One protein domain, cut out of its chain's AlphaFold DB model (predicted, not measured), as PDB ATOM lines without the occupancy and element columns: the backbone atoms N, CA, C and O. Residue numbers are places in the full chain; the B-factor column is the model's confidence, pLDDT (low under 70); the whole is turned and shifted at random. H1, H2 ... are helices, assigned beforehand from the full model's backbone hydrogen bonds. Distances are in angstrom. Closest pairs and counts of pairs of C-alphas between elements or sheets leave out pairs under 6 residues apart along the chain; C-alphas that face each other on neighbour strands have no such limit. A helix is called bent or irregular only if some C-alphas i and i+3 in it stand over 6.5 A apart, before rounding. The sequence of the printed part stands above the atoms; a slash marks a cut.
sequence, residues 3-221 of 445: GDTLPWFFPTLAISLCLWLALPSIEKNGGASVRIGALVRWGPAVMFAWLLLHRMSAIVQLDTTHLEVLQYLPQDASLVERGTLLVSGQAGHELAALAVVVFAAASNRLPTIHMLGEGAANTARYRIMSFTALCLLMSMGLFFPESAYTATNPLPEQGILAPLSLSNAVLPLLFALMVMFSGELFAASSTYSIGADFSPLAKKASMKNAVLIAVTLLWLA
ATOM      1  N   GLY A   3      36.743  -6.368 -23.856       74.88
ATOM      2  CA  GLY A   3      37.879  -5.917 -24.665       74.88
ATOM      3  C   GLY A   3      38.449  -4.571 -24.210       74.88
ATOM      4  O   GLY A   3      39.660  -4.377 -24.266       74.88
ATOM      5  N   ASP A   4      37.609  -3.683 -23.672       78.88
ATOM      6  CA  ASP A   4      38.042  -2.367 -23.182       78.88
ATOM      7  C   ASP A   4      38.693  -2.466 -21.795       78.88
ATOM      8  O   ASP A   4      39.642  -1.749 -21.482       78.88
ATOM      9  N   THR A   5      38.180  -3.358 -20.938       82.75
ATOM     10  CA  THR A   5      38.668  -3.526 -19.559       82.75
ATOM     11  C   THR A   5      39.857  -4.478 -19.465       82.75
ATOM     12  O   THR A   5      40.709  -4.315 -18.590       82.75
ATOM     13  N   LEU A   6      39.936  -5.469 -20.358       87.12
ATOM     14  CA  LEU A   6      40.979  -6.492 -20.408       87.12
ATOM     15  C   LEU A   6      41.482  -6.684 -21.854       87.12
ATOM     16  O   LEU A   6      41.311  -7.766 -22.423       87.12
ATOM     17  N   PRO A   7      42.183  -5.696 -22.444       86.69
ATOM     18  CA  PRO A   7      42.666  -5.785 -23.831       86.69
ATOM     19  C   PRO A   7      43.625  -6.967 -24.060       86.69
ATOM     20  O   PRO A   7      43.746  -7.501 -25.159       86.69
ATOM     21  N   TRP A   8      44.279  -7.439 -22.995       89.19
ATOM     22  CA  TRP A   8      45.197  -8.579 -23.018       89.19
ATOM     23  C   TRP A   8      44.505  -9.947 -23.011       89.19
ATOM     24  O   TRP A   8      45.195 -10.966 -23.096       89.19
ATOM     25  N   PHE A   9      43.174 -10.005 -22.902       92.50
ATOM     26  CA  PHE A   9      42.441 -11.260 -22.745       92.50
ATOM     27  C   PHE A   9      42.641 -12.214 -23.932       92.50
ATOM     28  O   PHE A   9      43.114 -13.336 -23.744       92.50
ATOM     29  N   PHE A  10      42.343 -11.771 -25.157       92.31
ATOM     30  CA  PHE A  10      42.499 -12.597 -26.363       92.31
ATOM     31  C   PHE A  10      43.963 -12.929 -26.688       92.31
ATOM     32  O   PHE A  10      44.240 -14.098 -26.961       92.31
ATOM     33  N   PRO A  11      44.928 -11.993 -26.567       93.88
ATOM     34  CA  PRO A  11      46.346 -12.338 -26.663       93.88
ATOM     35  C   PRO A  11      46.771 -13.425 -25.663       93.88
ATOM     36  O   PRO A  11      47.463 -14.373 -26.030       93.88
ATOM     37  N   THR A  12      46.312 -13.340 -24.411       94.88
ATOM     38  CA  THR A  12      46.610 -14.346 -23.378       94.88
ATOM     39  C   THR A  12      45.963 -15.689 -23.706       94.88
ATOM     40  O   THR A  12      46.588 -16.732 -23.524       94.88
ATOM     41  N   LEU A  13      44.742 -15.680 -24.246       95.25
ATOM     42  CA  LEU A  13      44.042 -16.885 -24.681       95.25
ATOM     43  C   LEU A  13      44.788 -17.564 -25.831       95.25
ATOM     44  O   LEU A  13      45.018 -18.773 -25.779       95.25
ATOM     45  N   ALA A  14      45.223 -16.795 -26.830       95.31
ATOM     46  CA  ALA A  14      46.016 -17.298 -27.946       95.31
ATOM     47  C   ALA A  14      47.337 -17.910 -27.460       95.31
ATOM     48  O   ALA A  14      47.660 -19.040 -27.821       95.31
ATOM     49  N   ILE A  15      48.061 -17.229 -26.563       95.81
ATOM     50  CA  ILE A  15      49.283 -17.770 -25.947       95.81
ATOM     51  C   ILE A  15      48.973 -19.056 -25.171       95.81
ATOM     52  O   ILE A  15      49.698 -20.043 -25.301       95.81
ATOM     53  N   SER A  16      47.882 -19.088 -24.403       95.31
ATOM     54  CA  SER A  16      47.477 -20.273 -23.649       95.31
ATOM     55  C   SER A  16      47.154 -21.465 -24.556       95.31
ATOM     56  O   SER A  16      47.476 -22.598 -24.196       95.31
ATOM     57  N   LEU A  17      46.547 -21.233 -25.723       96.00
ATOM     58  CA  LEU A  17      46.314 -22.264 -26.737       96.00
ATOM     59  C   LEU A  17      47.626 -22.690 -27.414       96.00
ATOM     60  O   LEU A  17      47.854 -23.882 -27.603       96.00
ATOM     61  N   CYS A  18      48.542 -21.763 -27.703       95.81
ATOM     62  CA  CYS A  18      49.878 -22.097 -28.206       95.81
ATOM     63  C   CYS A  18      50.657 -22.985 -27.221       95.81
ATOM     64  O   CYS A  18      51.329 -23.930 -27.635       95.81
ATOM     65  N   LEU A  19      50.522 -22.755 -25.910       94.31
ATOM     66  CA  LEU A  19      51.150 -23.593 -24.884       94.31
ATOM     67  C   LEU A  19      50.627 -25.042 -24.888       94.31
ATOM     68  O   LEU A  19      51.374 -25.947 -24.509       94.31
ATOM     69  N   TRP A  20      49.405 -25.310 -25.370       94.75
ATOM     70  CA  TRP A  20      48.920 -26.688 -25.557       94.75
ATOM     71  C   TRP A  20      49.719 -27.470 -26.603       94.75
ATOM     72  O   TRP A  20      49.809 -28.695 -26.504       94.75
ATOM     73  N   LEU A  21      50.349 -26.795 -27.570       91.50
ATOM     74  CA  LEU A  21      51.223 -27.435 -28.560       91.50
ATOM     75  C   LEU A  21      52.529 -27.945 -27.927       91.50
ATOM     76  O   LEU A  21      53.091 -28.940 -28.379       91.50
ATOM     77  N   ALA A  22      52.985 -27.298 -26.850       87.94
ATOM     78  CA  ALA A  22      54.207 -27.641 -26.122       87.94
ATOM     79  C   ALA A  22      53.953 -28.442 -24.829       87.94
ATOM     80  O   ALA A  22      54.902 -28.809 -24.130       87.94
ATOM     81  N   LEU A  23      52.691 -28.748 -24.505       86.12
ATOM     82  CA  LEU A  23      52.306 -29.377 -23.240       86.12
ATOM     83  C   LEU A  23      53.018 -30.709 -22.931       86.12
ATOM     84  O   LEU A  23      53.420 -30.884 -21.777       86.12
ATOM     85  N   PRO A  24      53.262 -31.621 -23.901       84.50
ATOM     86  CA  PRO A  24      54.030 -32.841 -23.638       84.50
ATOM     87  C   PRO A  24      55.428 -32.566 -23.072       84.50
ATOM     88  O   PRO A  24      55.897 -33.293 -22.198       84.50
ATOM     89  N   SER A  25      56.087 -31.509 -23.552       85.12
ATOM     90  CA  SER A  25      57.421 -31.104 -23.100       85.12
ATOM     91  C   SER A  25      57.379 -30.463 -21.714       85.12
ATOM     92  O   SER A  25      58.295 -30.664 -20.921       85.12
ATOM     93  N   ILE A  26      56.305 -29.730 -21.405       82.69
ATOM     94  CA  ILE A  26      56.102 -29.086 -20.102       82.69
ATOM     95  C   ILE A  26      55.873 -30.145 -19.018       82.69
ATOM     96  O   ILE A  26      56.545 -30.122 -17.991       82.69
ATOM     97  N   GLU A  27      54.975 -31.110 -19.245       83.31
ATOM     98  CA  GLU A  27      54.616 -32.108 -18.223       83.31
ATOM     99  C   GLU A  27      55.748 -33.115 -17.933       83.31
ATOM    100  O   GLU A  27      55.783 -33.698 -16.849       83.31
ATOM    101  N   LYS A  28      56.737 -33.261 -18.828       73.25
ATOM    102  CA  LYS A  28      57.864 -34.202 -18.682       73.25
ATOM    103  C   LYS A  28      58.862 -33.846 -17.557       73.25
ATOM    104  O   LYS A  28      59.611 -34.719 -17.128       73.25
ATOM    105  N   ASN A  29      58.862 -32.612 -17.036       62.62
ATOM    106  CA  ASN A  29      59.964 -32.063 -16.216       62.62
ATOM    107  C   ASN A  29      59.837 -32.156 -14.663       62.62
ATOM    108  O   ASN A  29      60.460 -31.365 -13.959       62.62
ATOM    109  N   GLY A  30      59.115 -33.130 -14.091       55.00
ATOM    110  CA  GLY A  30      59.097 -33.410 -12.633       55.00
ATOM    111  C   GLY A  30      58.353 -32.403 -11.722       55.00
ATOM    112  O   GLY A  30      58.021 -31.304 -12.122       55.00
ATOM    113  N   GLY A  31      58.096 -32.770 -10.457       58.22
ATOM    114  CA  GLY A  31      57.246 -32.113  -9.428       58.22
ATOM    115  C   GLY A  31      56.552 -30.757  -9.709       58.22
ATOM    116  O   GLY A  31      55.323 -30.701  -9.758       58.22
ATOM    117  N   ALA A  32      57.297 -29.653  -9.863       60.72
ATOM    118  CA  ALA A  32      56.724 -28.326 -10.156       60.72
ATOM    119  C   ALA A  32      56.015 -28.268 -11.529       60.72
ATOM    120  O   ALA A  32      55.026 -27.547 -11.695       60.72
ATOM    121  N   SER A  33      56.457 -29.094 -12.480       69.56
ATOM    122  CA  SER A  33      55.870 -29.275 -13.808       69.56
ATOM    123  C   SER A  33      54.444 -29.818 -13.771       69.56
ATOM    124  O   SER A  33      53.673 -29.544 -14.684       69.56
ATOM    125  N   VAL A  34      54.052 -30.542 -12.715       76.31
ATOM    126  CA  VAL A  34      52.706 -31.127 -12.606       76.31
ATOM    127  C   VAL A  34      51.665 -30.040 -12.344       76.31
ATOM    128  O   VAL A  34      50.606 -30.029 -12.973       76.31
ATOM    129  N   ARG A  35      51.970 -29.089 -11.448       82.44
ATOM    130  CA  ARG A  35      51.080 -27.951 -11.157       82.44
ATOM    131  C   ARG A  35      51.016 -26.981 -12.333       82.44
ATOM    132  O   ARG A  35      49.924 -26.569 -12.713       82.44
ATOM    133  N   ILE A  36      52.166 -26.668 -12.934       85.75
ATOM    134  CA  ILE A  36      52.238 -25.819 -14.133       85.75
ATOM    135  C   ILE A  36      51.497 -26.485 -15.297       85.75
ATOM    136  O   ILE A  36      50.695 -25.839 -15.960       85.75
ATOM    137  N   GLY A  37      51.684 -27.790 -15.498       85.75
ATOM    138  CA  GLY A  37      50.978 -28.569 -16.511       85.75
ATOM    139  C   GLY A  37      49.464 -28.550 -16.317       85.75
ATOM    140  O   GLY A  37      48.728 -28.333 -17.273       85.75
ATOM    141  N   ALA A  38      48.979 -28.683 -15.077       88.62
ATOM    142  CA  ALA A  38      47.554 -28.550 -14.780       88.62
ATOM    143  C   ALA A  38      47.016 -27.141 -15.092       88.62
ATOM    144  O   ALA A  38      45.932 -27.028 -15.663       88.62
ATOM    145  N   LEU A  39      47.777 -26.091 -14.765       91.00
ATOM    146  CA  LEU A  39      47.408 -24.705 -15.060       91.00
ATOM    147  C   LEU A  39      47.341 -24.457 -16.570       91.00
ATOM    148  O   LEU A  39      46.333 -23.960 -17.056       91.00
ATOM    149  N   VAL A  40      48.360 -24.874 -17.326       92.50
ATOM    150  CA  VAL A  40      48.373 -24.756 -18.794       92.50
ATOM    151  C   VAL A  40      47.230 -25.563 -19.415       92.50
ATOM    152  O   VAL A  40      46.555 -25.094 -20.329       92.50
ATOM    153  N   ARG A  41      46.961 -26.766 -18.897       93.75
ATOM    154  CA  ARG A  41      45.901 -27.648 -19.396       93.75
ATOM    155  C   ARG A  41      44.507 -27.058 -19.219       93.75
ATOM    156  O   ARG A  41      43.699 -27.170 -20.131       93.75
ATOM    157  N   TRP A  42      44.215 -26.454 -18.070       95.94
ATOM    158  CA  TRP A  42      42.889 -25.898 -17.782       95.94
ATOM    159  C   TRP A  42      42.760 -24.405 -18.100       95.94
ATOM    160  O   TRP A  42      41.641 -23.902 -18.118       95.94
ATOM    161  N   GLY A  43      43.864 -23.718 -18.409       95.50
ATOM    162  CA  GLY A  43      43.906 -22.288 -18.726       95.50
ATOM    163  C   GLY A  43      42.841 -21.855 -19.737       95.50
ATOM    164  O   GLY A  43      41.973 -21.063 -19.368       95.50
ATOM    165  N   PRO A  44      42.801 -22.426 -20.959       96.62
ATOM    166  CA  PRO A  44      41.800 -22.041 -21.954       96.62
ATOM    167  C   PRO A  44      40.359 -22.280 -21.489       96.62
ATOM    168  O   PRO A  44      39.488 -21.460 -21.759       96.62
ATOM    169  N   ALA A  45      40.100 -23.360 -20.743       97.25
ATOM    170  CA  ALA A  45      38.767 -23.652 -20.211       97.25
ATOM    171  C   ALA A  45      38.313 -22.612 -19.181       97.25
ATOM    172  O   ALA A  45      37.174 -22.159 -19.237       97.25
ATOM    173  N   VAL A  46      39.202 -22.192 -18.278       97.06
ATOM    174  CA  VAL A  46      38.907 -21.127 -17.307       97.06
ATOM    175  C   VAL A  46      38.637 -19.805 -18.025       97.06
ATOM    176  O   VAL A  46      37.687 -19.108 -17.681       97.06
ATOM    177  N   MET A  47      39.428 -19.479 -19.050       96.44
ATOM    178  CA  MET A  47      39.246 -18.258 -19.835       96.44
ATOM    179  C   MET A  47      37.908 -18.253 -20.591       96.44
ATOM    180  O   MET A  47      37.139 -17.307 -20.452       96.44
ATOM    181  N   PHE A  48      37.569 -19.313 -21.328       97.06
ATOM    182  CA  PHE A  48      36.269 -19.386 -22.011       97.06
ATOM    183  C   PHE A  48      35.086 -19.412 -21.035       97.06
ATOM    184  O   PHE A  48      34.059 -18.797 -21.312       97.06
ATOM    185  N   ALA A  49      35.226 -20.056 -19.871       96.94
ATOM    186  CA  ALA A  49      34.200 -20.009 -18.831       96.94
ATOM    187  C   ALA A  49      34.000 -18.583 -18.301       96.94
ATOM    188  O   ALA A  49      32.865 -18.164 -18.094       96.94
ATOM    189  N   TRP A  50      35.085 -17.823 -18.124       95.19
ATOM    190  CA  TRP A  50      35.018 -16.418 -17.729       95.19
ATOM    191  C   TRP A  50      34.316 -15.548 -18.779       95.19
ATOM    192  O   TRP A  50      33.438 -14.768 -18.411       95.19
ATOM    193  N   LEU A  51      34.642 -15.714 -20.071       93.50
ATOM    194  CA  LEU A  51      33.945 -15.027 -21.170       93.50
ATOM    195  C   LEU A  51      32.437 -15.287 -21.122       93.50
ATOM    196  O   LEU A  51      31.649 -14.343 -21.066       93.50
ATOM    197  N   LEU A  52      32.060 -16.565 -21.051       94.75
ATOM    198  CA  LEU A  52      30.664 -16.979 -21.040       94.75
ATOM    199  C   LEU A  52      29.924 -16.436 -19.810       94.75
ATOM    200  O   LEU A  52      28.801 -15.958 -19.932       94.75
ATOM    201  N   LEU A  53      30.541 -16.473 -18.623       94.50
ATOM    202  CA  LEU A  53      29.956 -15.923 -17.394       94.50
ATOM    203  C   LEU A  53      29.743 -14.410 -17.489       94.50
ATOM    204  O   LEU A  53      28.680 -13.922 -17.104       94.50
ATOM    205  N   HIS A  54      30.720 -13.679 -18.029       92.19
ATOM    206  CA  HIS A  54      30.603 -12.239 -18.240       92.19
ATOM    207  C   HIS A  54      29.438 -11.915 -19.184       92.19
ATOM    208  O   HIS A  54      28.622 -11.041 -18.889       92.19
ATOM    209  N   ARG A  55      29.316 -12.646 -20.298       91.62
ATOM    210  CA  ARG A  55      28.235 -12.447 -21.270       91.62
ATOM    211  C   ARG A  55      26.869 -12.863 -20.727       91.62
ATOM    212  O   ARG A  55      25.901 -12.126 -20.885       91.62
ATOM    213  N   MET A  56      26.792 -13.985 -20.006       93.06
ATOM    214  CA  MET A  56      25.578 -14.404 -19.298       93.06
ATOM    215  C   MET A  56      25.101 -13.326 -18.323       93.06
ATOM    216  O   MET A  56      23.912 -13.019 -18.302       93.06
ATOM    217  N   SER A  57      26.011 -12.723 -17.552       92.44
ATOM    218  CA  SER A  57      25.665 -11.625 -16.644       92.44
ATOM    219  C   SER A  57      25.085 -10.429 -17.400       92.44
ATOM    220  O   SER A  57      24.038  -9.924 -17.002       92.44
ATOM    221  N   ALA A  58      25.713 -10.015 -18.507       89.81
ATOM    222  CA  ALA A  58      25.245  -8.897 -19.324       89.81
ATOM    223  C   ALA A  58      23.840  -9.141 -19.909       89.81
ATOM    224  O   ALA A  58      22.962  -8.288 -19.790       89.81
ATOM    225  N   ILE A  59      23.590 -10.333 -20.462       91.69
ATOM    226  CA  ILE A  59      22.281 -10.719 -21.016       91.69
ATOM    227  C   ILE A  59      21.210 -10.780 -19.915       91.69
ATOM    228  O   ILE A  59      20.090 -10.300 -20.095       91.69
ATOM    229  N   VAL A  60      21.536 -11.353 -18.752       91.62
ATOM    230  CA  VAL A  60      20.598 -11.452 -17.621       91.62
ATOM    231  C   VAL A  60      20.283 -10.078 -17.034       91.62
ATOM    232  O   VAL A  60      19.148  -9.858 -16.620       91.62
ATOM    233  N   GLN A  61      21.237  -9.149 -17.020       91.19
ATOM    234  CA  GLN A  61      21.052  -7.794 -16.488       91.19
ATOM    235  C   GLN A  61      20.513  -6.790 -17.519       91.19
ATOM    236  O   GLN A  61      20.218  -5.663 -17.134       91.19
ATOM    237  N   LEU A  62      20.346  -7.192 -18.787       87.56
ATOM    238  CA  LEU A  62      20.026  -6.296 -19.908       87.56
ATOM    239  C   LEU A  62      21.009  -5.117 -20.012       87.56
ATOM    240  O   LEU A  62      20.614  -3.971 -20.220       87.56
ATOM    241  N   ASP A  63      22.302  -5.403 -19.850       86.25
ATOM    242  CA  ASP A  63      23.355  -4.398 -19.955       86.25
ATOM    243  C   ASP A  63      23.504  -3.914 -21.407       86.25
ATOM    244  O   ASP A  63      24.055  -4.602 -22.269       86.25
ATOM    245  N   THR A  64      23.023  -2.699 -21.671       82.06
ATOM    246  CA  THR A  64      23.029  -2.063 -22.994       82.06
ATOM    247  C   THR A  64      24.410  -1.606 -23.456       82.06
ATOM    248  O   THR A  64      24.552  -1.180 -24.601       82.06
ATOM    249  N   THR A  65      25.446  -1.717 -22.617       79.69
ATOM    250  CA  THR A  65      26.829  -1.511 -23.067       79.69
ATOM    251  C   THR A  65      27.308  -2.630 -23.992       79.69
ATOM    252  O   THR A  65      28.270  -2.434 -24.730       79.69
ATOM    253  N   HIS A  66      26.635  -3.787 -23.988       82.00
ATOM    254  CA  HIS A  66      26.873  -4.879 -24.921       82.00
ATOM    255  C   HIS A  66      26.019  -4.721 -26.182       82.00
ATOM    256  O   HIS A  66      24.790  -4.755 -26.124       82.00
ATOM    257  N   LEU A  67      26.681  -4.630 -27.341       81.88
ATOM    258  CA  LEU A  67      26.028  -4.407 -28.634       81.88
ATOM    259  C   LEU A  67      24.928  -5.439 -28.940       81.88
ATOM    260  O   LEU A  67      23.841  -5.064 -29.358       81.88
ATOM    261  N   GLU A  68      25.166  -6.726 -28.673       85.88
ATOM    262  CA  GLU A  68      24.165  -7.776 -28.923       85.88
ATOM    263  C   GLU A  68      22.904  -7.621 -28.057       85.88
ATOM    264  O   GLU A  68      21.800  -7.912 -28.510       85.88
ATOM    265  N   VAL A  69      23.055  -7.144 -26.817       86.81
ATOM    266  CA  VAL A  69      21.929  -6.932 -25.899       86.81
ATOM    267  C   VAL A  69      21.118  -5.746 -26.392       86.81
ATOM    268  O   VAL A  69      19.903  -5.849 -26.520       86.81
ATOM    269  N   LEU A  70      21.801  -4.656 -26.746       84.56
ATOM    270  CA  LEU A  70      21.178  -3.459 -27.299       84.56
ATOM    271  C   LEU A  70      20.438  -3.735 -28.619       84.56
ATOM    272  O   LEU A  70      19.375  -3.166 -28.853       84.56
ATOM    273  N   GLN A  71      20.995  -4.591 -29.478       85.75
ATOM    274  CA  GLN A  71      20.448  -4.864 -30.807       85.75
ATOM    275  C   GLN A  71      19.290  -5.860 -30.806       85.75
ATOM    276  O   GLN A  71      18.396  -5.714 -31.631       85.75
ATOM    277  N   TYR A  72      19.300  -6.870 -29.931       86.56
ATOM    278  CA  TYR A  72      18.356  -7.992 -30.024       86.56
ATOM    279  C   TYR A  72      17.364  -8.099 -28.866       86.56
ATOM    280  O   TYR A  72      16.384  -8.834 -29.001       86.56
ATOM    281  N   LEU A  73      17.588  -7.420 -27.734       87.00
ATOM    282  CA  LEU A  73      16.702  -7.516 -26.572       87.00
ATOM    283  C   LEU A  73      15.986  -6.188 -26.292       87.00
ATOM    284  O   LEU A  73      16.645  -5.176 -26.049       87.00
ATOM    285  N   PRO A  74      14.640  -6.175 -26.253       84.94
ATOM    286  CA  PRO A  74      13.901  -5.031 -25.732       84.94
ATOM    287  C   PRO A  74      14.091  -4.884 -24.211       84.94
ATOM    288  O   PRO A  74      14.514  -5.813 -23.518       84.94
ATOM    289  N   GLN A  75      13.756  -3.710 -23.663       81.31
ATOM    290  CA  GLN A  75      13.936  -3.411 -22.229       81.31
ATOM    291  C   GLN A  75      13.111  -4.321 -21.302       81.31
ATOM    292  O   GLN A  75      13.467  -4.512 -20.140       81.31
ATOM    293  N   ASP A  76      12.029  -4.903 -21.809       84.81
ATOM    294  CA  ASP A  76      11.127  -5.827 -21.124       84.81
ATOM    295  C   ASP A  76      11.313  -7.292 -21.559       84.81
ATOM    296  O   ASP A  76      10.461  -8.133 -21.267       84.81
ATOM    297  N   ALA A  77      12.444  -7.626 -22.201       86.38
ATOM    298  CA  ALA A  77      12.706  -8.962 -22.730       86.38
ATOM    299  C   ALA A  77      12.495 -10.071 -21.689       86.38
ATOM    300  O   ALA A  77      13.069 -10.059 -20.588       86.38
ATOM    301  N   SER A  78      11.722 -11.075 -22.088       90.62
ATOM    302  CA  SER A  78      11.416 -12.273 -21.318       90.62
ATOM    303  C   SER A  78      12.652 -13.154 -21.095       90.62
ATOM    304  O   SER A  78      13.657 -13.077 -21.805       90.62
ATOM    305  N   LEU A  79      12.574 -14.070 -20.123       88.94
ATOM    306  CA  LEU A  79      13.642 -15.053 -19.889       88.94
ATOM    307  C   LEU A  79      13.874 -15.982 -21.091       88.94
ATOM    308  O   LEU A  79      14.989 -16.464 -21.278       88.94
ATOM    309  N   VAL A  80      12.843 -16.222 -21.906       89.62
ATOM    310  CA  VAL A  80      12.942 -17.072 -23.101       89.62
ATOM    311  C   VAL A  80      13.743 -16.372 -24.196       89.62
ATOM    312  O   VAL A  80      14.621 -16.993 -24.791       89.62
ATOM    313  N   GLU A  81      13.512 -15.080 -24.425       90.00
ATOM    314  CA  GLU A  81      14.276 -14.283 -25.399       90.00
ATOM    315  C   GLU A  81      15.744 -14.161 -24.986       90.00
ATOM    316  O   GLU A  81      16.639 -14.410 -25.794       90.00
ATOM    317  N   ARG A  82      16.002 -13.902 -23.698       91.94
ATOM    318  CA  ARG A  82      17.362 -13.895 -23.133       91.94
ATOM    319  C   ARG A  82      18.054 -15.249 -23.284       91.94
ATOM    320  O   ARG A  82      19.211 -15.311 -23.692       91.94
ATOM    321  N   GLY A  83      17.348 -16.339 -22.976       91.19
ATOM    322  CA  GLY A  83      17.858 -17.702 -23.140       91.19
ATOM    323  C   GLY A  83      18.124 -18.062 -24.602       91.19
ATOM    324  O   GLY A  83      19.096 -18.751 -24.895       91.19
ATOM    325  N   THR A  84      17.302 -17.555 -25.522       92.19
ATOM    326  CA  THR A  84      17.492 -17.751 -26.962       92.19
ATOM    327  C   THR A  84      18.756 -17.032 -27.411       92.19
ATOM    328  O   THR A  84      19.650 -17.699 -27.922       92.19
ATOM    329  N   LEU A  85      18.903 -15.738 -27.093       92.00
ATOM    330  CA  LEU A  85      20.113 -14.964 -27.395       92.00
ATOM    331  C   LEU A  85      21.380 -15.627 -26.840       92.00
ATOM    332  O   LEU A  85      22.403 -15.658 -27.520       92.00
ATOM    333  N   LEU A  86      21.313 -16.200 -25.636       93.25
ATOM    334  CA  LEU A  86      22.458 -16.870 -25.024       93.25
ATOM    335  C   LEU A  86      22.989 -18.039 -25.868       93.25
ATOM    336  O   LEU A  86      24.192 -18.286 -25.899       93.25
ATOM    337  N   VAL A  87      22.110 -18.775 -26.542       92.00
ATOM    338  CA  VAL A  87      22.502 -19.956 -27.323       92.00
ATOM    339  C   VAL A  87      22.696 -19.613 -28.802       92.00
ATOM    340  O   VAL A  87      23.563 -20.191 -29.455       92.00
ATOM    341  N   SER A  88      21.907 -18.684 -29.342       90.81
ATOM    342  CA  SER A  88      21.905 -18.317 -30.763       90.81
ATOM    343  C   SER A  88      22.818 -17.138 -31.115       90.81
ATOM    344  O   SER A  88      23.056 -16.902 -32.295       90.81
ATOM    345  N   GLY A  89      23.261 -16.365 -30.121       91.06
ATOM    346  CA  GLY A  89      24.151 -15.213 -30.276       91.06
ATOM    347  C   GLY A  89      25.621 -15.556 -30.024       91.06
ATOM    348  O   GLY A  89      26.050 -16.707 -30.141       91.06
ATOM    349  N   GLN A  90      26.411 -14.557 -29.624       92.31
ATOM    350  CA  GLN A  90      27.855 -14.719 -29.435       92.31
ATOM    351  C   GLN A  90      28.210 -15.694 -28.302       92.31
ATOM    352  O   GLN A  90      29.193 -16.434 -28.391       92.31
ATOM    353  N   ALA A  91      27.379 -15.758 -27.260       93.00
ATOM    354  CA  ALA A  91      27.529 -16.730 -26.176       93.00
ATOM    355  C   ALA A  91      27.455 -18.190 -26.665       93.00
ATOM    356  O   ALA A  91      28.088 -19.060 -26.066       93.00
ATOM    357  N   GLY A  92      26.769 -18.469 -27.780       94.75
ATOM    358  CA  GLY A  92      26.754 -19.794 -28.403       94.75
ATOM    359  C   GLY A  92      28.143 -20.232 -28.877       94.75
ATOM    360  O   GLY A  92      28.550 -21.374 -28.650       94.75
ATOM    361  N   HIS A  93      28.914 -19.311 -29.461       95.25
ATOM    362  CA  HIS A  93      30.299 -19.543 -29.887       95.25
ATOM    363  C   HIS A  93      31.246 -19.720 -28.694       95.25
ATOM    364  O   HIS A  93      32.095 -20.615 -28.696       95.25
ATOM    365  N   GLU A  94      31.070 -18.918 -27.642       96.44
ATOM    366  CA  GLU A  94      31.825 -19.052 -26.390       96.44
ATOM    367  C   GLU A  94      31.547 -20.398 -25.706       96.44
ATOM    368  O   GLU A  94      32.478 -21.076 -25.267       96.44
ATOM    369  N   LEU A  95      30.281 -20.825 -25.675       96.94
ATOM    370  CA  LEU A  95      29.863 -22.119 -25.141       96.94
ATOM    371  C   LEU A  95      30.435 -23.279 -25.962       96.94
ATOM    372  O   LEU A  95      30.929 -24.252 -25.387       96.94
ATOM    373  N   ALA A  96      30.410 -23.178 -27.292       97.44
ATOM    374  CA  ALA A  96      31.025 -24.155 -28.182       97.44
ATOM    375  C   ALA A  96      32.530 -24.278 -27.922       97.44
ATOM    376  O   ALA A  96      33.030 -25.385 -27.714       97.44
ATOM    377  N   ALA A  97      33.254 -23.159 -27.859       97.75
ATOM    378  CA  ALA A  97      34.682 -23.174 -27.567       97.75
ATOM    379  C   ALA A  97      34.980 -23.750 -26.178       97.75
ATOM    380  O   ALA A  97      35.855 -24.611 -26.064       97.75
ATOM    381  N   LEU A  98      34.207 -23.366 -25.151       98.19
ATOM    382  CA  LEU A  98      34.297 -23.932 -23.804       98.19
ATOM    383  C   LEU A  98      34.116 -25.457 -23.820       98.19
ATOM    384  O   LEU A  98      34.925 -26.184 -23.239       98.19
ATOM    385  N   ALA A  99      33.085 -25.951 -24.507       98.06
ATOM    386  CA  ALA A  99      32.812 -27.379 -24.614       98.06
ATOM    387  C   ALA A  99      33.990 -28.131 -25.251       98.06
ATOM    388  O   ALA A  99      34.428 -29.153 -24.717       98.06
ATOM    389  N   VAL A 100      34.555 -27.598 -26.340       98.06
ATOM    390  CA  VAL A 100      35.690 -28.217 -27.037       98.06
ATOM    391  C   VAL A 100      36.949 -28.227 -26.161       98.06
ATOM    392  O   VAL A 100      37.624 -29.257 -26.090       98.06
ATOM    393  N   VAL A 101      37.281 -27.132 -25.465       98.12
ATOM    394  CA  VAL A 101      38.489 -27.098 -24.618       98.12
ATOM    395  C   VAL A 101      38.353 -27.981 -23.379       98.12
ATOM    396  O   VAL A 101      39.312 -28.657 -23.006       98.12
ATOM    397  N   VAL A 102      37.165 -28.042 -22.769       97.94
ATOM    398  CA  VAL A 102      36.893 -28.945 -21.641       97.94
ATOM    399  C   VAL A 102      36.983 -30.397 -22.101       97.94
ATOM    400  O   VAL A 102      37.642 -31.206 -21.443       97.94
ATOM    401  N   PHE A 103      36.391 -30.722 -23.252       97.69
ATOM    402  CA  PHE A 103      36.508 -32.040 -23.865       97.69
ATOM    403  C   PHE A 103      37.972 -32.421 -24.105       97.69
ATOM    404  O   PHE A 103      38.397 -33.504 -23.704       97.69
ATOM    405  N   ALA A 104      38.763 -31.528 -24.702       97.19
ATOM    406  CA  ALA A 104      40.167 -31.787 -24.994       97.19
ATOM    407  C   ALA A 104      40.980 -32.027 -23.712       97.19
ATOM    408  O   ALA A 104      41.688 -33.035 -23.613       97.19
ATOM    409  N   ALA A 105      40.822 -31.166 -22.700       95.88
ATOM    410  CA  ALA A 105      41.516 -31.267 -21.416       95.88
ATOM    411  C   ALA A 105      41.140 -32.534 -20.621       95.88
ATOM    412  O   ALA A 105      41.995 -33.119 -19.947       95.88
ATOM    413  N   ALA A 106      39.881 -32.974 -20.717       95.31
ATOM    414  CA  ALA A 106      39.347 -34.148 -20.026       95.31
ATOM    415  C   ALA A 106      39.328 -35.430 -20.881       95.31
ATOM    416  O   ALA A 106      38.832 -36.462 -20.426       95.31
ATOM    417  N   SER A 107      39.876 -35.401 -22.100       94.06
ATOM    418  CA  SER A 107      39.756 -36.505 -23.067       94.06
ATOM    419  C   SER A 107      40.371 -37.827 -22.592       94.06
ATOM    420  O   SER A 107      39.893 -38.897 -22.963       94.06
ATOM    421  N   ASN A 108      41.356 -37.792 -21.689       90.44
ATOM    422  CA  ASN A 108      41.920 -38.998 -21.072       90.44
ATOM    423  C   ASN A 108      40.909 -39.785 -20.211       90.44
ATOM    424  O   ASN A 108      41.142 -40.957 -19.924       90.44
ATOM    425  N   ARG A 109      39.788 -39.167 -19.816       89.56
ATOM    426  CA  ARG A 109      38.693 -39.811 -19.073       89.56
ATOM    427  C   ARG A 109      37.653 -40.469 -19.978       89.56
ATOM    428  O   ARG A 109      36.744 -41.124 -19.476       89.56
ATOM    429  N   LEU A 110      37.749 -40.299 -21.299       89.00
ATOM    430  CA  LEU A 110      36.826 -40.948 -22.227       89.00
ATOM    431  C   LEU A 110      37.015 -42.469 -22.154       89.00
ATOM    432  O   LEU A 110      38.158 -42.919 -22.241       89.00
ATOM    433  N   PRO A 111      35.941 -43.279 -22.077       86.38
ATOM    434  CA  PRO A 111      36.060 -44.729 -21.905       86.38
ATOM    435  C   PRO A 111      36.977 -45.392 -22.941       86.38
ATOM    436  O   PRO A 111      37.844 -46.185 -22.594       86.38
ATOM    437  N   THR A 112      36.856 -45.000 -24.213       86.75
ATOM    438  CA  THR A 112      37.665 -45.535 -25.319       86.75
ATOM    439  C   THR A 112      39.142 -45.155 -25.249       86.75
ATOM    440  O   THR A 112      39.961 -45.862 -25.822       86.75
ATOM    441  N   ILE A 113      39.486 -44.049 -24.584       87.44
ATOM    442  CA  ILE A 113      40.870 -43.581 -24.431       87.44
ATOM    443  C   ILE A 113      41.472 -44.126 -23.136       87.44
ATOM    444  O   ILE A 113      42.606 -44.589 -23.135       87.44
ATOM    445  N   HIS A 114      40.698 -44.138 -22.052       86.94
ATOM    446  CA  HIS A 114      41.105 -44.679 -20.759       86.94
ATOM    447  C   HIS A 114      41.518 -46.158 -20.857       86.94
ATOM    448  O   HIS A 114      42.488 -46.580 -20.232       86.94
ATOM    449  N   MET A 115      40.832 -46.939 -21.700       86.69
ATOM    450  CA  MET A 115      41.161 -48.348 -21.953       86.69
ATOM    451  C   MET A 115      42.517 -48.574 -22.651       86.69
ATOM    452  O   MET A 115      42.985 -49.706 -22.675       86.69
ATOM    453  N   LEU A 116      43.164 -47.535 -23.196       85.75
ATOM    454  CA  LEU A 116      44.476 -47.644 -23.854       85.75
ATOM    455  C   LEU A 116      45.650 -47.731 -22.860       85.75
ATOM    456  O   LEU A 116      46.788 -47.942 -23.275       85.75
ATOM    457  N   GLY A 117      45.388 -47.541 -21.563       86.62
ATOM    458  CA  GLY A 117      46.411 -47.392 -20.528       86.62
ATOM    459  C   GLY A 117      46.892 -45.945 -20.378       86.62
ATOM    460  O   GLY A 117      46.792 -45.133 -21.297       86.62
ATOM    461  N   GLU A 118      47.421 -45.604 -19.201       86.50
ATOM    462  CA  GLU A 118      47.675 -44.216 -18.784       86.50
ATOM    463  C   GLU A 118      48.618 -43.444 -19.727       86.50
ATOM    464  O   GLU A 118      48.330 -42.308 -20.112       86.50
ATOM    465  N   GLY A 119      49.718 -44.066 -20.163       86.94
ATOM    466  CA  GLY A 119      50.680 -43.431 -21.071       86.94
ATOM    467  C   GLY A 119      50.087 -43.114 -22.449       86.94
ATOM    468  O   GLY A 119      50.232 -42.001 -22.964       86.94
ATOM    469  N   ALA A 120      49.370 -44.074 -23.037       87.75
ATOM    470  CA  ALA A 120      48.721 -43.899 -24.335       87.75
ATOM    471  C   ALA A 120      47.537 -42.924 -24.250       87.75
ATOM    472  O   ALA A 120      47.379 -42.085 -25.135       87.75
ATOM    473  N   ALA A 121      46.764 -42.968 -23.160       90.69
ATOM    474  CA  ALA A 121      45.669 -42.042 -22.895       90.69
ATOM    475  C   ALA A 121      46.152 -40.588 -22.785       90.69
ATOM    476  O   ALA A 121      45.557 -39.689 -23.382       90.69
ATOM    477  N   ASN A 122      47.262 -40.346 -22.079       90.31
ATOM    478  CA  ASN A 122      47.855 -39.012 -21.983       90.31
ATOM    479  C   ASN A 122      48.413 -38.533 -23.330       90.31
ATOM    480  O   ASN A 122      48.222 -37.373 -23.688       90.31
ATOM    481  N   THR A 123      49.029 -39.427 -24.108       90.00
ATOM    482  CA  THR A 123      49.517 -39.102 -25.458       90.00
ATOM    483  C   THR A 123      48.363 -38.719 -26.383       90.00
ATOM    484  O   THR A 123      48.425 -37.689 -27.053       90.00
ATOM    485  N   ALA A 124      47.275 -39.497 -26.363       91.94
ATOM    486  CA  ALA A 124      46.060 -39.204 -27.110       91.94
ATOM    487  C   ALA A 124      45.481 -37.839 -26.715       91.94
ATOM    488  O   ALA A 124      45.203 -37.021 -27.588       91.94
ATOM    489  N   ARG A 125      45.389 -37.558 -25.409       93.75
ATOM    490  CA  ARG A 125      44.943 -36.259 -24.890       93.75
ATOM    491  C   ARG A 125      45.785 -35.113 -25.434       93.75
ATOM    492  O   ARG A 125      45.215 -34.144 -25.917       93.75
ATOM    493  N   TYR A 126      47.114 -35.214 -25.404       93.19
ATOM    494  CA  TYR A 126      47.963 -34.151 -25.945       93.19
ATOM    495  C   TYR A 126      47.703 -33.907 -27.431       93.19
ATOM    496  O   TYR A 126      47.614 -32.758 -27.842       93.19
ATOM    497  N   ARG A 127      47.516 -34.967 -28.230       93.38
ATOM    498  CA  ARG A 127      47.186 -34.826 -29.657       93.38
ATOM    499  C   ARG A 127      45.819 -34.178 -29.879       93.38
ATOM    500  O   ARG A 127      45.715 -33.312 -30.742       93.38
ATOM    501  N   ILE A 128      44.810 -34.552 -29.087       96.12
ATOM    502  CA  ILE A 128      43.480 -33.919 -29.114       96.12
ATOM    503  C   ILE A 128      43.612 -32.433 -28.772       96.12
ATOM    504  O   ILE A 128      43.133 -31.593 -29.523       96.12
ATOM    505  N   MET A 129      44.320 -32.103 -27.691       96.69
ATOM    506  CA  MET A 129      44.559 -30.720 -27.274       96.69
ATOM    507  C   MET A 129      45.292 -29.917 -28.350       96.69
ATOM    508  O   MET A 129      44.858 -28.815 -28.668       96.69
ATOM    509  N   SER A 130      46.352 -30.455 -28.959       95.19
ATOM    510  CA  SER A 130      47.063 -29.750 -30.031       95.19
ATOM    511  C   SER A 130      46.166 -29.493 -31.243       95.19
ATOM    512  O   SER A 130      46.166 -28.387 -31.775       95.19
ATOM    513  N   PHE A 131      45.364 -30.478 -31.657       96.81
ATOM    514  CA  PHE A 131      44.416 -30.310 -32.760       96.81
ATOM    515  C   PHE A 131      43.344 -29.261 -32.446       96.81
ATOM    516  O   PHE A 131      43.097 -28.369 -33.255       96.81
ATOM    517  N   THR A 132      42.749 -29.329 -31.253       97.69
ATOM    518  CA  THR A 132      41.786 -28.338 -30.765       97.69
ATOM    519  C   THR A 132      42.389 -26.937 -30.735       97.69
ATOM    520  O   THR A 132      41.749 -25.998 -31.200       97.69
ATOM    521  N   ALA A 133      43.615 -26.791 -30.225       97.38
ATOM    522  CA  ALA A 133      44.305 -25.509 -30.176       97.38
ATOM    523  C   ALA A 133      44.517 -24.934 -31.577       97.38
ATOM    524  O   ALA A 133      44.201 -23.771 -31.795       97.38
ATOM    525  N   LEU A 134      44.980 -25.744 -32.535       96.75
ATOM    526  CA  LEU A 134      45.147 -25.311 -33.924       96.75
ATOM    527  C   LEU A 134      43.820 -24.858 -34.544       96.75
ATOM    528  O   LEU A 134      43.776 -23.786 -35.139       96.75
ATOM    529  N   CYS A 135      42.739 -25.624 -34.360       97.44
ATOM    530  CA  CYS A 135      41.420 -25.250 -34.877       97.44
ATOM    531  C   CYS A 135      40.942 -23.919 -34.286       97.44
ATOM    532  O   CYS A 135      40.553 -23.033 -35.037       97.44
ATOM    533  N   LEU A 136      41.018 -23.762 -32.958       97.38
ATOM    534  CA  LEU A 136      40.575 -22.546 -32.275       97.38
ATOM    535  C   LEU A 136      41.444 -21.332 -32.604       97.38
ATOM    536  O   LEU A 136      40.907 -20.240 -32.728       97.38
ATOM    537  N   LEU A 137      42.762 -21.501 -32.758       96.69
ATOM    538  CA  LEU A 137      43.667 -20.424 -33.170       96.69
ATOM    539  C   LEU A 137      43.348 -19.947 -34.591       96.69
ATOM    540  O   LEU A 137      43.280 -18.743 -34.820       96.69
ATOM    541  N   MET A 138      43.103 -20.873 -35.525       95.31
ATOM    542  CA  MET A 138      42.731 -20.536 -36.906       95.31
ATOM    543  C   MET A 138      41.337 -19.900 -36.996       95.31
ATOM    544  O   MET A 138      41.125 -19.021 -37.822       95.31
ATOM    545  N   SER A 139      40.393 -20.301 -36.141       95.38
ATOM    546  CA  SER A 139      39.034 -19.750 -36.135       95.38
ATOM    547  C   SER A 139      38.852 -18.536 -35.218       95.38
ATOM    548  O   SER A 139      37.752 -17.991 -35.165       95.38
ATOM    549  N   MET A 140      39.877 -18.123 -34.461       92.75
ATOM    550  CA  MET A 140      39.720 -17.145 -33.375       92.75
ATOM    551  C   MET A 140      39.165 -15.811 -33.877       92.75
ATOM    552  O   MET A 140      38.204 -15.308 -33.305       92.75
ATOM    553  N   GLY A 141      39.719 -15.276 -34.968       90.00
ATOM    554  CA  GLY A 141      39.269 -14.003 -35.541       90.00
ATOM    555  C   GLY A 141      37.872 -14.054 -36.168       90.00
ATOM    556  O   GLY A 141      37.232 -13.018 -36.289       90.00
ATOM    557  N   LEU A 142      37.389 -15.249 -36.530       92.31
ATOM    558  CA  LEU A 142      36.076 -15.448 -37.150       92.31
ATOM    559  C   LEU A 142      34.976 -15.626 -36.099       92.31
ATOM    560  O   LEU A 142      33.893 -15.072 -36.237       92.31
ATOM    561  N   PHE A 143      35.252 -16.387 -35.037       91.50
ATOM    562  CA  PHE A 143      34.282 -16.611 -33.964       91.50
ATOM    563  C   PHE A 143      34.290 -15.558 -32.884       91.50
ATOM    564  O   PHE A 143      33.288 -15.429 -32.194       91.50
ATOM    565  N   PHE A 144      35.389 -14.834 -32.700       92.06
ATOM    566  CA  PHE A 144      35.506 -13.827 -31.654       92.06
ATOM    567  C   PHE A 144      35.882 -12.473 -32.261       92.06
ATOM    568  O   PHE A 144      36.967 -11.961 -31.977       92.06
ATOM    569  N   PRO A 145      35.017 -11.901 -33.124       89.25
ATOM    570  CA  PRO A 145      35.298 -10.624 -33.761       89.25
ATOM    571  C   PRO A 145      35.383  -9.519 -32.710       89.25
ATOM    572  O   PRO A 145      34.629  -9.509 -31.736       89.25
ATOM    573  N   GLU A 146      36.285  -8.562 -32.921       85.94
ATOM    574  CA  GLU A 146      36.548  -7.477 -31.971       85.94
ATOM    575  C   GLU A 146      35.273  -6.701 -31.604       85.94
ATOM    576  O   GLU A 146      35.036  -6.430 -30.429       85.94
ATOM    577  N   SER A 147      34.396  -6.463 -32.585       83.44
ATOM    578  CA  SER A 147      33.109  -5.776 -32.417       83.44
ATOM    579  C   SER A 147      32.174  -6.421 -31.388       83.44
ATOM    580  O   SER A 147      31.312  -5.745 -30.832       83.44
ATOM    581  N   ALA A 148      32.334  -7.715 -31.093       85.62
ATOM    582  CA  ALA A 148      31.541  -8.406 -30.080       85.62
ATOM    583  C   ALA A 148      32.081  -8.220 -28.647       85.62
ATOM    584  O   ALA A 148      31.432  -8.654 -27.682       85.62
ATOM    585  N   TYR A 149      33.262  -7.611 -28.499       87.31
ATOM    586  CA  TYR A 149      33.989  -7.472 -27.235       87.31
ATOM    587  C   TYR A 149      34.434  -6.041 -26.918       87.31
ATOM    588  O   TYR A 149      34.759  -5.786 -25.755       87.31
ATOM    589  N   THR A 150      34.417  -5.119 -27.880       83.19
ATOM    590  CA  THR A 150      34.756  -3.700 -27.696       83.19
ATOM    591  C   THR A 150      33.528  -2.807 -27.828       83.19
ATOM    592  O   THR A 150      32.616  -3.081 -28.613       83.19
ATOM    593  N   ALA A 151      33.476  -1.738 -27.031       73.81
ATOM    594  CA  ALA A 151      32.363  -0.796 -27.087       73.81
ATOM    595  C   ALA A 151      32.353  -0.037 -28.422       73.81
ATOM    596  O   ALA A 151      33.363   0.521 -28.849       73.81
ATOM    597  N   THR A 152      31.191   0.025 -29.071       67.19
ATOM    598  CA  THR A 152      31.019   0.787 -30.316       67.19
ATOM    599  C   THR A 152      30.650   2.235 -29.996       67.19
ATOM    600  O   THR A 152      29.720   2.481 -29.228       67.19
ATOM    601  N   ASN A 153      31.377   3.196 -30.571       63.72
ATOM    602  CA  ASN A 153      31.086   4.623 -30.431       63.72
ATOM    603  C   ASN A 153      31.257   5.325 -31.796       63.72
ATOM    604  O   ASN A 153      32.380   5.334 -32.309       63.72
ATOM    605  N   PRO A 154      30.196   5.900 -32.401       64.00
ATOM    606  CA  PRO A 154      28.829   6.051 -31.880       64.00
ATOM    607  C   PRO A 154      28.040   4.733 -31.814       64.00
ATOM    608  O   PRO A 154      28.379   3.755 -32.478       64.00
ATOM    609  N   LEU A 155      26.984   4.714 -30.992       66.38
ATOM    610  CA  LEU A 155      26.023   3.607 -30.958       66.38
ATOM    611  C   LEU A 155      25.347   3.456 -32.335       66.38
ATOM    612  O   LEU A 155      25.144   4.468 -33.011       66.38
ATOM    613  N   PRO A 156      24.972   2.232 -32.753       62.44
ATOM    614  CA  PRO A 156      24.270   2.033 -34.015       62.44
ATOM    615  C   PRO A 156      22.981   2.864 -34.062       62.44
ATOM    616  O   PRO A 156      22.168   2.797 -33.145       62.44
ATOM    617  N   GLU A 157      22.770   3.611 -35.148       56.84
ATOM    618  CA  GLU A 157      21.514   4.350 -35.385       56.84
ATOM    619  C   GLU A 157      20.341   3.419 -35.753       56.84
ATOM    620  O   GLU A 157      19.188   3.846 -35.820       56.84
ATOM    621  N   GLN A 158      20.628   2.139 -36.006       57.34
ATOM    622  CA  GLN A 158      19.638   1.124 -36.352       57.34
ATOM    623  C   GLN A 158      18.882   0.665 -35.094       57.34
ATOM    624  O   GLN A 158      19.493   0.346 -34.077       57.34
ATOM    625  N   GLY A 159      17.547   0.639 -35.176       60.97
ATOM    626  CA  GLY A 159      16.677   0.148 -34.102       60.97
ATOM    627  C   GLY A 159      16.856  -1.347 -33.807       60.97
ATOM    628  O   GLY A 159      17.627  -2.036 -34.471       60.97
ATOM    629  N   ILE A 160      16.114  -1.844 -32.809       68.38
ATOM    630  CA  ILE A 160      16.123  -3.255 -32.386       68.38
ATOM    631  C   ILE A 160      15.908  -4.160 -33.611       68.38
ATOM    632  O   ILE A 160      14.900  -4.043 -34.314       68.38
ATOM    633  N   LEU A 161      16.875  -5.040 -33.876       78.19
ATOM    634  CA  LEU A 161      16.830  -6.033 -34.943       78.19
ATOM    635  C   LEU A 161      15.821  -7.134 -34.601       78.19
ATOM    636  O   LEU A 161      15.448  -7.341 -33.447       78.19
ATOM    637  N   ALA A 162      15.389  -7.880 -35.620       75.19
ATOM    638  CA  ALA A 162      14.526  -9.035 -35.402       75.19
ATOM    639  C   ALA A 162      15.194 -10.048 -34.444       75.19
ATOM    640  O   ALA A 162      16.405 -10.275 -34.547       75.19
ATOM    641  N   PRO A 163      14.426 -10.675 -33.533       73.81
ATOM    642  CA  PRO A 163      14.970 -11.620 -32.568       73.81
ATOM    643  C   PRO A 163      15.638 -12.803 -33.273       73.81
ATOM    644  O   PRO A 163      15.129 -13.342 -34.261       73.81
ATOM    645  N   LEU A 164      16.791 -13.214 -32.747       82.00
ATOM    646  CA  LEU A 164      17.553 -14.340 -33.280       82.00
ATOM    647  C   LEU A 164      16.759 -15.647 -33.165       82.00
ATOM    648  O   LEU A 164      16.126 -15.938 -32.152       82.00
ATOM    649  N   SER A 165      16.845 -16.466 -34.211       84.81
ATOM    650  CA  SER A 165      16.278 -17.813 -34.226       84.81
ATOM    651  C   SER A 165      17.233 -18.813 -33.573       84.81
ATOM    652  O   SER A 165      18.451 -18.751 -33.757       84.81
ATOM    653  N   LEU A 166      16.672 -19.824 -32.903       86.50
ATOM    654  CA  LEU A 166      17.436 -20.943 -32.342       86.50
ATOM    655  C   LEU A 166      18.209 -21.732 -33.417       86.50
ATOM    656  O   LEU A 166      19.185 -22.405 -33.103       86.50
ATOM    657  N   SER A 167      17.831 -21.616 -34.696       86.06
ATOM    658  CA  SER A 167      18.588 -22.192 -35.816       86.06
ATOM    659  C   SER A 167      20.038 -21.706 -35.878       86.06
ATOM    660  O   SER A 167      20.898 -22.440 -36.361       86.06
ATOM    661  N   ASN A 168      20.335 -20.513 -35.357       87.81
ATOM    662  CA  ASN A 168      21.692 -19.965 -35.364       87.81
ATOM    663  C   ASN A 168      22.615 -20.693 -34.377       87.81
ATOM    664  O   ASN A 168      23.823 -20.712 -34.578       87.81
ATOM    665  N   ALA A 169      22.060 -21.395 -33.382       93.00
ATOM    666  CA  ALA A 169      22.828 -22.251 -32.477       93.00
ATOM    667  C   ALA A 169      23.417 -23.497 -33.161       93.00
ATOM    668  O   ALA A 169      24.314 -24.147 -32.617       93.00
ATOM    669  N   VAL A 170      22.911 -23.867 -34.343       95.94
ATOM    670  CA  VAL A 170      23.349 -25.075 -35.053       95.94
ATOM    671  C   VAL A 170      24.800 -24.948 -35.516       95.94
ATOM    672  O   VAL A 170      25.553 -25.911 -35.393       95.94
ATOM    673  N   LEU A 171      25.225 -23.769 -35.980       96.19
ATOM    674  CA  LEU A 171      26.592 -23.523 -36.452       96.19
ATOM    675  C   LEU A 171      27.650 -23.777 -35.360       96.19
ATOM    676  O   LEU A 171      28.500 -24.654 -35.567       96.19
ATOM    677  N   PRO A 172      27.613 -23.101 -34.191       96.44
ATOM    678  CA  PRO A 172      28.597 -23.332 -33.134       96.44
ATOM    679  C   PRO A 172      28.528 -24.763 -32.581       96.44
ATOM    680  O   PRO A 172      29.565 -25.349 -32.257       96.44
ATOM    681  N   LEU A 173      27.337 -25.376 -32.536       97.50
ATOM    682  CA  LEU A 173      27.173 -26.775 -32.133       97.50
ATOM    683  C   LEU A 173      27.871 -27.743 -33.101       97.50
ATOM    684  O   LEU A 173      28.619 -28.618 -32.660       97.50
ATOM    685  N   LEU A 174      27.640 -27.597 -34.410       98.19
ATOM    686  CA  LEU A 174      28.279 -28.425 -35.433       98.19
ATOM    687  C   LEU A 174      29.794 -28.246 -35.402       98.19
ATOM    688  O   LEU A 174      30.513 -29.245 -35.374       98.19
ATOM    689  N   PHE A 175      30.279 -27.004 -35.312       98.19
ATOM    690  CA  PHE A 175      31.705 -26.730 -35.161       98.19
ATOM    691  C   PHE A 175      32.294 -27.483 -33.961       98.19
ATOM    692  O   PHE A 175      33.269 -28.224 -34.114       98.19
ATOM    693  N   ALA A 176      31.680 -27.355 -32.779       98.31
ATOM    694  CA  ALA A 176      32.179 -27.996 -31.567       98.31
ATOM    695  C   ALA A 176      32.260 -29.521 -31.716       98.31
ATOM    696  O   ALA A 176      33.295 -30.127 -31.433       98.31
ATOM    697  N   LEU A 177      31.183 -30.150 -32.196       98.50
ATOM    698  CA  LEU A 177      31.123 -31.599 -32.398       98.50
ATOM    699  C   LEU A 177      32.178 -32.084 -33.400       98.50
ATOM    700  O   LEU A 177      32.850 -33.089 -33.151       98.50
ATOM    701  N   MET A 178      32.360 -31.351 -34.500       98.56
ATOM    702  CA  MET A 178      33.339 -31.676 -35.536       98.56
ATOM    703  C   MET A 178      34.768 -31.578 -35.015       98.56
ATOM    704  O   MET A 178      35.551 -32.501 -35.241       98.56
ATOM    705  N   VAL A 179      35.112 -30.526 -34.266       98.25
ATOM    706  CA  VAL A 179      36.455 -30.381 -33.684       98.25
ATOM    707  C   VAL A 179      36.725 -31.457 -32.632       98.25
ATOM    708  O   VAL A 179      37.800 -32.058 -32.643       98.25
ATOM    709  N   MET A 180      35.761 -31.762 -31.755       97.69
ATOM    710  CA  MET A 180      35.927 -32.792 -30.719       97.69
ATOM    711  C   MET A 180      36.218 -34.175 -31.321       97.69
ATOM    712  O   MET A 180      37.203 -34.826 -30.962       97.69
ATOM    713  N   PHE A 181      35.392 -34.634 -32.263       97.31
ATOM    714  CA  PHE A 181      35.532 -35.981 -32.824       97.31
ATOM    715  C   PHE A 181      36.639 -36.082 -33.879       97.31
ATOM    716  O   PHE A 181      37.307 -37.115 -33.968       97.31
ATOM    717  N   SER A 182      36.929 -35.003 -34.607       97.69
ATOM    718  CA  SER A 182      38.145 -34.916 -35.423       97.69
ATOM    719  C   SER A 182      39.411 -34.931 -34.574       97.69
ATOM    720  O   SER A 182      40.382 -35.567 -34.974       97.69
ATOM    721  N   GLY A 183      39.391 -34.356 -33.368       96.56
ATOM    722  CA  GLY A 183      40.479 -34.484 -32.400       96.56
ATOM    723  C   GLY A 183      40.753 -35.940 -32.012       96.56
ATOM    724  O   GLY A 183      41.907 -36.374 -32.054       96.56
ATOM    725  N   GLU A 184      39.711 -36.725 -31.697       95.62
ATOM    726  CA  GLU A 184      39.843 -38.176 -31.438       95.62
ATOM    727  C   GLU A 184      40.512 -38.888 -32.629       95.62
ATOM    728  O   GLU A 184      41.420 -39.710 -32.455       95.62
ATOM    729  N   LEU A 185      40.087 -38.554 -33.852       94.12
ATOM    730  CA  LEU A 185      40.585 -39.180 -35.073       94.12
ATOM    731  C   LEU A 185      42.025 -38.763 -35.407       94.12
ATOM    732  O   LEU A 185      42.824 -39.601 -35.829       94.12
ATOM    733  N   PHE A 186      42.374 -37.500 -35.161       94.75
ATOM    734  CA  PHE A 186      43.731 -36.979 -35.282       94.75
ATOM    735  C   PHE A 186      44.676 -37.635 -34.272       94.75
ATOM    736  O   PHE A 186      45.799 -37.998 -34.618       94.75
ATOM    737  N   ALA A 187      44.234 -37.869 -33.036       92.50
ATOM    738  CA  ALA A 187      45.026 -38.612 -32.060       92.50
ATOM    739  C   ALA A 187      45.281 -40.056 -32.511       92.50
ATOM    740  O   ALA A 187      46.419 -40.530 -32.448       92.50
ATOM    741  N   ALA A 188      44.254 -40.728 -33.036       90.69
ATOM    742  CA  ALA A 188      44.385 -42.075 -33.584       90.69
ATOM    743  C   ALA A 188      45.253 -42.135 -34.857       90.69
ATOM    744  O   ALA A 188      45.843 -43.178 -35.142       90.69
ATOM    745  N   SER A 189      45.342 -41.049 -35.632       88.69
ATOM    746  CA  SER A 189      46.154 -40.988 -36.852       88.69
ATOM    747  C   SER A 189      47.592 -40.520 -36.611       88.69
ATOM    748  O   SER A 189      48.477 -40.968 -37.329       88.69
ATOM    749  N   SER A 190      47.864 -39.709 -35.591       86.88
ATOM    750  CA  SER A 190      49.199 -39.147 -35.314       86.88
ATOM    751  C   SER A 190      49.987 -39.880 -34.223       86.88
ATOM    752  O   SER A 190      51.164 -39.592 -34.009       86.88
ATOM    753  N   THR A 191      49.363 -40.828 -33.517       82.44
ATOM    754  CA  THR A 191      50.031 -41.601 -32.459       82.44
ATOM    755  C   THR A 191      50.486 -42.960 -32.981       82.44
ATOM    756  O   THR A 191      49.685 -43.741 -33.503       82.44
ATOM    757  N   TYR A 192      51.772 -43.267 -32.821       67.94
ATOM    758  CA  TYR A 192      52.312 -44.615 -32.977       67.94
ATOM    759  C   TYR A 192      52.654 -45.150 -31.583       67.94
ATOM    760  O   TYR A 192      53.511 -44.599 -30.900       67.94
ATOM    761  N   SER A 193      51.939 -46.181 -31.131       65.81
ATOM    762  CA  SER A 193      52.211 -46.861 -29.863       65.81
ATOM    763  C   SER A 193      52.184 -48.362 -30.103       65.81
ATOM    764  O   SER A 193      51.174 -48.895 -30.551       65.81
ATOM    765  N   ILE A 194      53.294 -49.034 -29.800       59.31
ATOM    766  CA  ILE A 194      53.441 -50.490 -29.950       59.31
ATOM    767  C   ILE A 194      52.544 -51.237 -28.942       59.31
ATOM    768  O   ILE A 194      52.135 -52.364 -29.195       59.31
ATOM    769  N   GLY A 195      52.197 -50.600 -27.815       65.31
ATOM    770  CA  GLY A 195      51.451 -51.223 -26.716       65.31
ATOM    771  C   GLY A 195      49.963 -50.875 -26.625       65.31
ATOM    772  O   GLY A 195      49.322 -51.314 -25.677       65.31
ATOM    773  N   ALA A 196      49.406 -50.075 -27.543       80.75
ATOM    774  CA  ALA A 196      48.008 -49.639 -27.460       80.75
ATOM    775  C   ALA A 196      47.305 -49.658 -28.823       80.75
ATOM    776  O   ALA A 196      47.783 -49.058 -29.788       80.75
ATOM    777  N   ASP A 197      46.133 -50.294 -28.882       85.25
ATOM    778  CA  ASP A 197      45.320 -50.360 -30.095       85.25
ATOM    779  C   ASP A 197      44.335 -49.182 -30.189       85.25
ATOM    780  O   ASP A 197      43.311 -49.132 -29.512       85.25
ATOM    781  N   PHE A 198      44.625 -48.240 -31.088       88.06
ATOM    782  CA  PHE A 198      43.773 -47.080 -31.378       88.06
ATOM    783  C   PHE A 198      42.624 -47.385 -32.359       88.06
ATOM    784  O   PHE A 198      41.845 -46.489 -32.703       88.06
ATOM    785  N   SER A 199      42.490 -48.623 -32.842       88.06
ATOM    786  CA  SER A 199      41.474 -49.006 -33.832       88.06
ATOM    787  C   SER A 199      40.028 -48.820 -33.347       88.06
ATOM    788  O   SER A 199      39.231 -48.278 -34.122       88.06
ATOM    789  N   PRO A 200      39.656 -49.164 -32.093       89.94
ATOM    790  CA  PRO A 200      38.304 -48.926 -31.585       89.94
ATOM    791  C   PRO A 200      37.949 -47.436 -31.524       89.94
ATOM    792  O   PRO A 200      36.851 -47.045 -31.933       89.94
ATOM    793  N   LEU A 201      38.892 -46.599 -31.071       91.25
ATOM    794  CA  LEU A 201      38.739 -45.142 -31.044       91.25
ATOM    795  C   LEU A 201      38.530 -44.603 -32.461       91.25
ATOM    796  O   LEU A 201      37.557 -43.896 -32.712       91.25
ATOM    797  N   ALA A 202      39.398 -45.001 -33.396       91.56
ATOM    798  CA  ALA A 202      39.315 -44.580 -34.788       91.56
ATOM    799  C   ALA A 202      37.977 -44.961 -35.430       91.56
ATOM    800  O   ALA A 202      37.342 -44.112 -36.042       91.56
ATOM    801  N   LYS A 203      37.512 -46.206 -35.256       92.25
ATOM    802  CA  LYS A 203      36.239 -46.668 -35.828       92.25
ATOM    803  C   LYS A 203      35.066 -45.822 -35.331       92.25
ATOM    804  O   LYS A 203      34.257 -45.361 -36.134       92.25
ATOM    805  N   LYS A 204      34.989 -45.593 -34.016       93.75
ATOM    806  CA  LYS A 204      33.916 -44.797 -33.406       93.75
ATOM    807  C   LYS A 204      33.967 -43.340 -33.875       93.75
ATOM    808  O   LYS A 204      32.936 -42.798 -34.260       93.75
ATOM    809  N   ALA A 205      35.149 -42.723 -33.863       94.81
ATOM    810  CA  ALA A 205      35.338 -41.341 -34.298       94.81
ATOM    811  C   ALA A 205      35.021 -41.155 -35.792       94.81
ATOM    812  O   ALA A 205      34.279 -40.243 -36.140       94.81
ATOM    813  N   SER A 206      35.470 -42.065 -36.665       95.06
ATOM    814  CA  SER A 206      35.150 -42.036 -38.100       95.06
ATOM    815  C   SER A 206      33.647 -42.111 -38.370       95.06
ATOM    816  O   SER A 206      33.155 -41.376 -39.219       95.06
ATOM    817  N   MET A 207      32.899 -42.950 -37.641       95.38
ATOM    818  CA  MET A 207      31.437 -43.022 -37.790       95.38
ATOM    819  C   MET A 207      30.755 -41.714 -37.379       95.38
ATOM    820  O   MET A 207      29.918 -41.208 -38.122       95.38
ATOM    821  N   LYS A 208      31.130 -41.145 -36.224       97.06
ATOM    822  CA  LYS A 208      30.597 -39.849 -35.769       97.06
ATOM    823  C   LYS A 208      30.888 -38.748 -36.791       97.06
ATOM    824  O   LYS A 208      29.992 -37.994 -37.150       97.06
ATOM    825  N   ASN A 209      32.120 -38.694 -37.295       97.75
ATOM    826  CA  ASN A 209      32.538 -37.708 -38.282       97.75
ATOM    827  C   ASN A 209      31.799 -37.860 -39.614       97.75
ATOM    828  O   ASN A 209      31.384 -36.858 -40.179       97.75
ATOM    829  N   ALA A 210      31.581 -39.087 -40.098       97.12
ATOM    830  CA  ALA A 210      30.805 -39.321 -41.316       97.12
ATOM    831  C   ALA A 210      29.364 -38.796 -41.187       97.12
ATOM    832  O   ALA A 210      28.862 -38.147 -42.103       97.12
ATOM    833  N   VAL A 211      28.727 -39.016 -40.029       98.06
ATOM    834  CA  VAL A 211      27.399 -38.456 -39.731       98.06
ATOM    835  C   VAL A 211      27.452 -36.930 -39.694       98.06
ATOM    836  O   VAL A 211      26.616 -36.289 -40.319       98.06
ATOM    837  N   LEU A 212      28.443 -36.338 -39.022       98.38
ATOM    838  CA  LEU A 212      28.583 -34.882 -38.953       98.38
ATOM    839  C   LEU A 212      28.826 -34.243 -40.320       98.38
ATOM    840  O   LEU A 212      28.237 -33.211 -40.600       98.38
ATOM    841  N   ILE A 213      29.626 -34.858 -41.195       98.50
ATOM    842  CA  ILE A 213      29.821 -34.371 -42.569       98.50
ATOM    843  C   ILE A 213      28.475 -34.311 -43.302       98.50
ATOM    844  O   ILE A 213      28.145 -33.283 -43.889       98.50
ATOM    845  N   ALA A 214      27.682 -35.385 -43.236       97.88
ATOM    846  CA  ALA A 214      26.374 -35.438 -43.886       97.88
ATOM    847  C   ALA A 214      25.393 -34.410 -43.302       97.88
ATOM    848  O   ALA A 214      24.736 -33.696 -44.055       97.88
ATOM    849  N   VAL A 215      25.320 -34.303 -41.970       98.12
ATOM    850  CA  VAL A 215      24.446 -33.342 -41.280       98.12
ATOM    851  C   VAL A 215      24.843 -31.904 -41.606       98.12
ATOM    852  O   VAL A 215      23.970 -31.105 -41.926       98.12
ATOM    853  N   THR A 216      26.136 -31.574 -41.583       98.19
ATOM    854  CA  THR A 216      26.624 -30.226 -41.898       98.19
ATOM    855  C   THR A 216      26.320 -29.847 -43.343       98.19
ATOM    856  O   THR A 216      25.799 -28.764 -43.583       98.19
ATOM    857  N   LEU A 217      26.578 -30.732 -44.310       97.44
ATOM    858  CA  LEU A 217      26.273 -30.454 -45.718       97.44
ATOM    859  C   LEU A 217      24.766 -30.319 -45.972       97.44
ATOM    860  O   LEU A 217      24.355 -29.433 -46.718       97.44
ATOM    861  N   LEU A 218      23.942 -31.152 -45.327       97.00
ATOM    862  CA  LEU A 218      22.487 -31.038 -45.409       97.00
ATOM    863  C   LEU A 218      21.991 -29.729 -44.785       97.00
ATOM    864  O   LEU A 218      21.124 -29.076 -45.352       97.00
ATOM    865  N   TRP A 219      22.558 -29.328 -43.646       96.44
ATOM    866  CA  TRP A 219      22.231 -28.062 -43.001       96.44
ATOM    867  C   TRP A 219      22.625 -26.867 -43.874       96.44
ATOM    868  O   TRP A 219      21.791 -25.994 -44.086       96.44
ATOM    869  N   LEU A 220      23.821 -26.860 -44.473       96.12
ATOM    870  CA  LEU A 220      24.223 -25.827 -45.440       96.12
ATOM    871  C   LEU A 220      23.259 -25.759 -46.635       96.12
ATOM    872  O   LEU A 220      22.907 -24.668 -47.075       96.12
ATOM    873  N   ALA A 221      22.759 -26.906 -47.107       95.06
ATOM    874  CA  ALA A 221      21.776 -26.968 -48.190       95.06
ATOM    875  C   ALA A 221      20.407 -26.358 -47.828       95.06
ATOM    876  O   ALA A 221      19.638 -26.027 -48.728       95.06
TER     877      ALA A 221
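AT A GLANCE: This is residues 3 to 221 of the 445 residues of an uncharacterized protein of Candidatus Poseidoniales archaeon (UniProt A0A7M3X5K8). Long helices lie roughly lengthwise in a thick slab: H5 is at the core with H2b, H7 and H8 round it, H1 covers H7 on one edge, and H9 packs on H8 at the opposite edge. H2a folds back over the last part of H1, while H3 and H4 sit at the other end, near the long loop between H7 and H8. The printed part has 219 residues with nine named helices, H1 to H9 in order, and no named strand: all helix. It is compact, with a radius of gyration of the C-alphas of 19.5 A and spans of 63 by 44 by 26 A.

HOW THE PARTS SIT: H1, residues 9 to 27, is followed by H2, residues 32 to 61, assigned as one helix by its hydrogen bonds but bent: C-alphas 41 and 44 are 7.4 A apart. Its arms, H2a, residues 32 to 41, and H2b, residues 44 to 61, stand at a steep tilt of 44 degrees. H1 touches H2a, closest C-alphas Glu 27 and Gly 37 at 5.4 A. H3, residues 67 to 72, is close to but not clearly touching H2b, closest C-alphas Ile 59 and Val 69 at 6.2 A. H4, residues 79 to 88, and H5, residues 90 to 109, only just touch, with 3 pairs of C-alphas within 8 A, only at the corner; the closest are Leu 86 and Gly 92, 6.2 A. H5 touches H2b, closest C-alphas Phe 48 and Leu 98 at 5.3 A. H6, residues 111 to 114, touches residues 120 to 124 of H7, residues 118 to 143, with C-alphas Ile 113 and Ala 121 closest at 5.3 A. H7 runs opposite ways to H5 at a shallow tilt of 14 degrees, closest C-alphas Ala 104 and Met 129 at 5.1 A; H7 also touches H1, Leu 21 and Ser 130 at 5.0 A. H8, residues 166 to 190, touches H5, closest C-alphas Ala 96 and Ala 176 at 5.2 A. H8 and H9, residues 199 to 221, form a helical hairpin, closest C-alphas Leu 185 and Ala 202 at 5.6 A. H1, H2b, H4, H5, H7 and H8 form a bundle, a group of packed helices. Every O i to N i+4 pair is within hydrogen-bond range in H2a, H2b, H3, H4 and H9; H1 has 10 of 15, H5 14 of 16, H7 20 of 22, H8 18 of 21, and H6 is too short for one.

IN THESE COORDINATES: H1 begins at C-alpha 9 (42.441, -11.260, -22.745) and spans 24.6 A. H2b spans 25.8 A, H5 29.2 A, H7 34.2 A and H8 36.7 A. H9 spans 32.9 A, ending at C-alpha 221 (21.776, -26.968, -48.190).

THE WHOLE: The C-alphas of Glu 157 and Gly 195, the two farthest apart, are 63.7 A apart. The printed part has no cut. The link from H7 to H8, residues 144 to 165, is long. Mean pLDDT of the printed part is 88.9; residues 29 to 33, 152 to 160 and 192 to 195 are under 70.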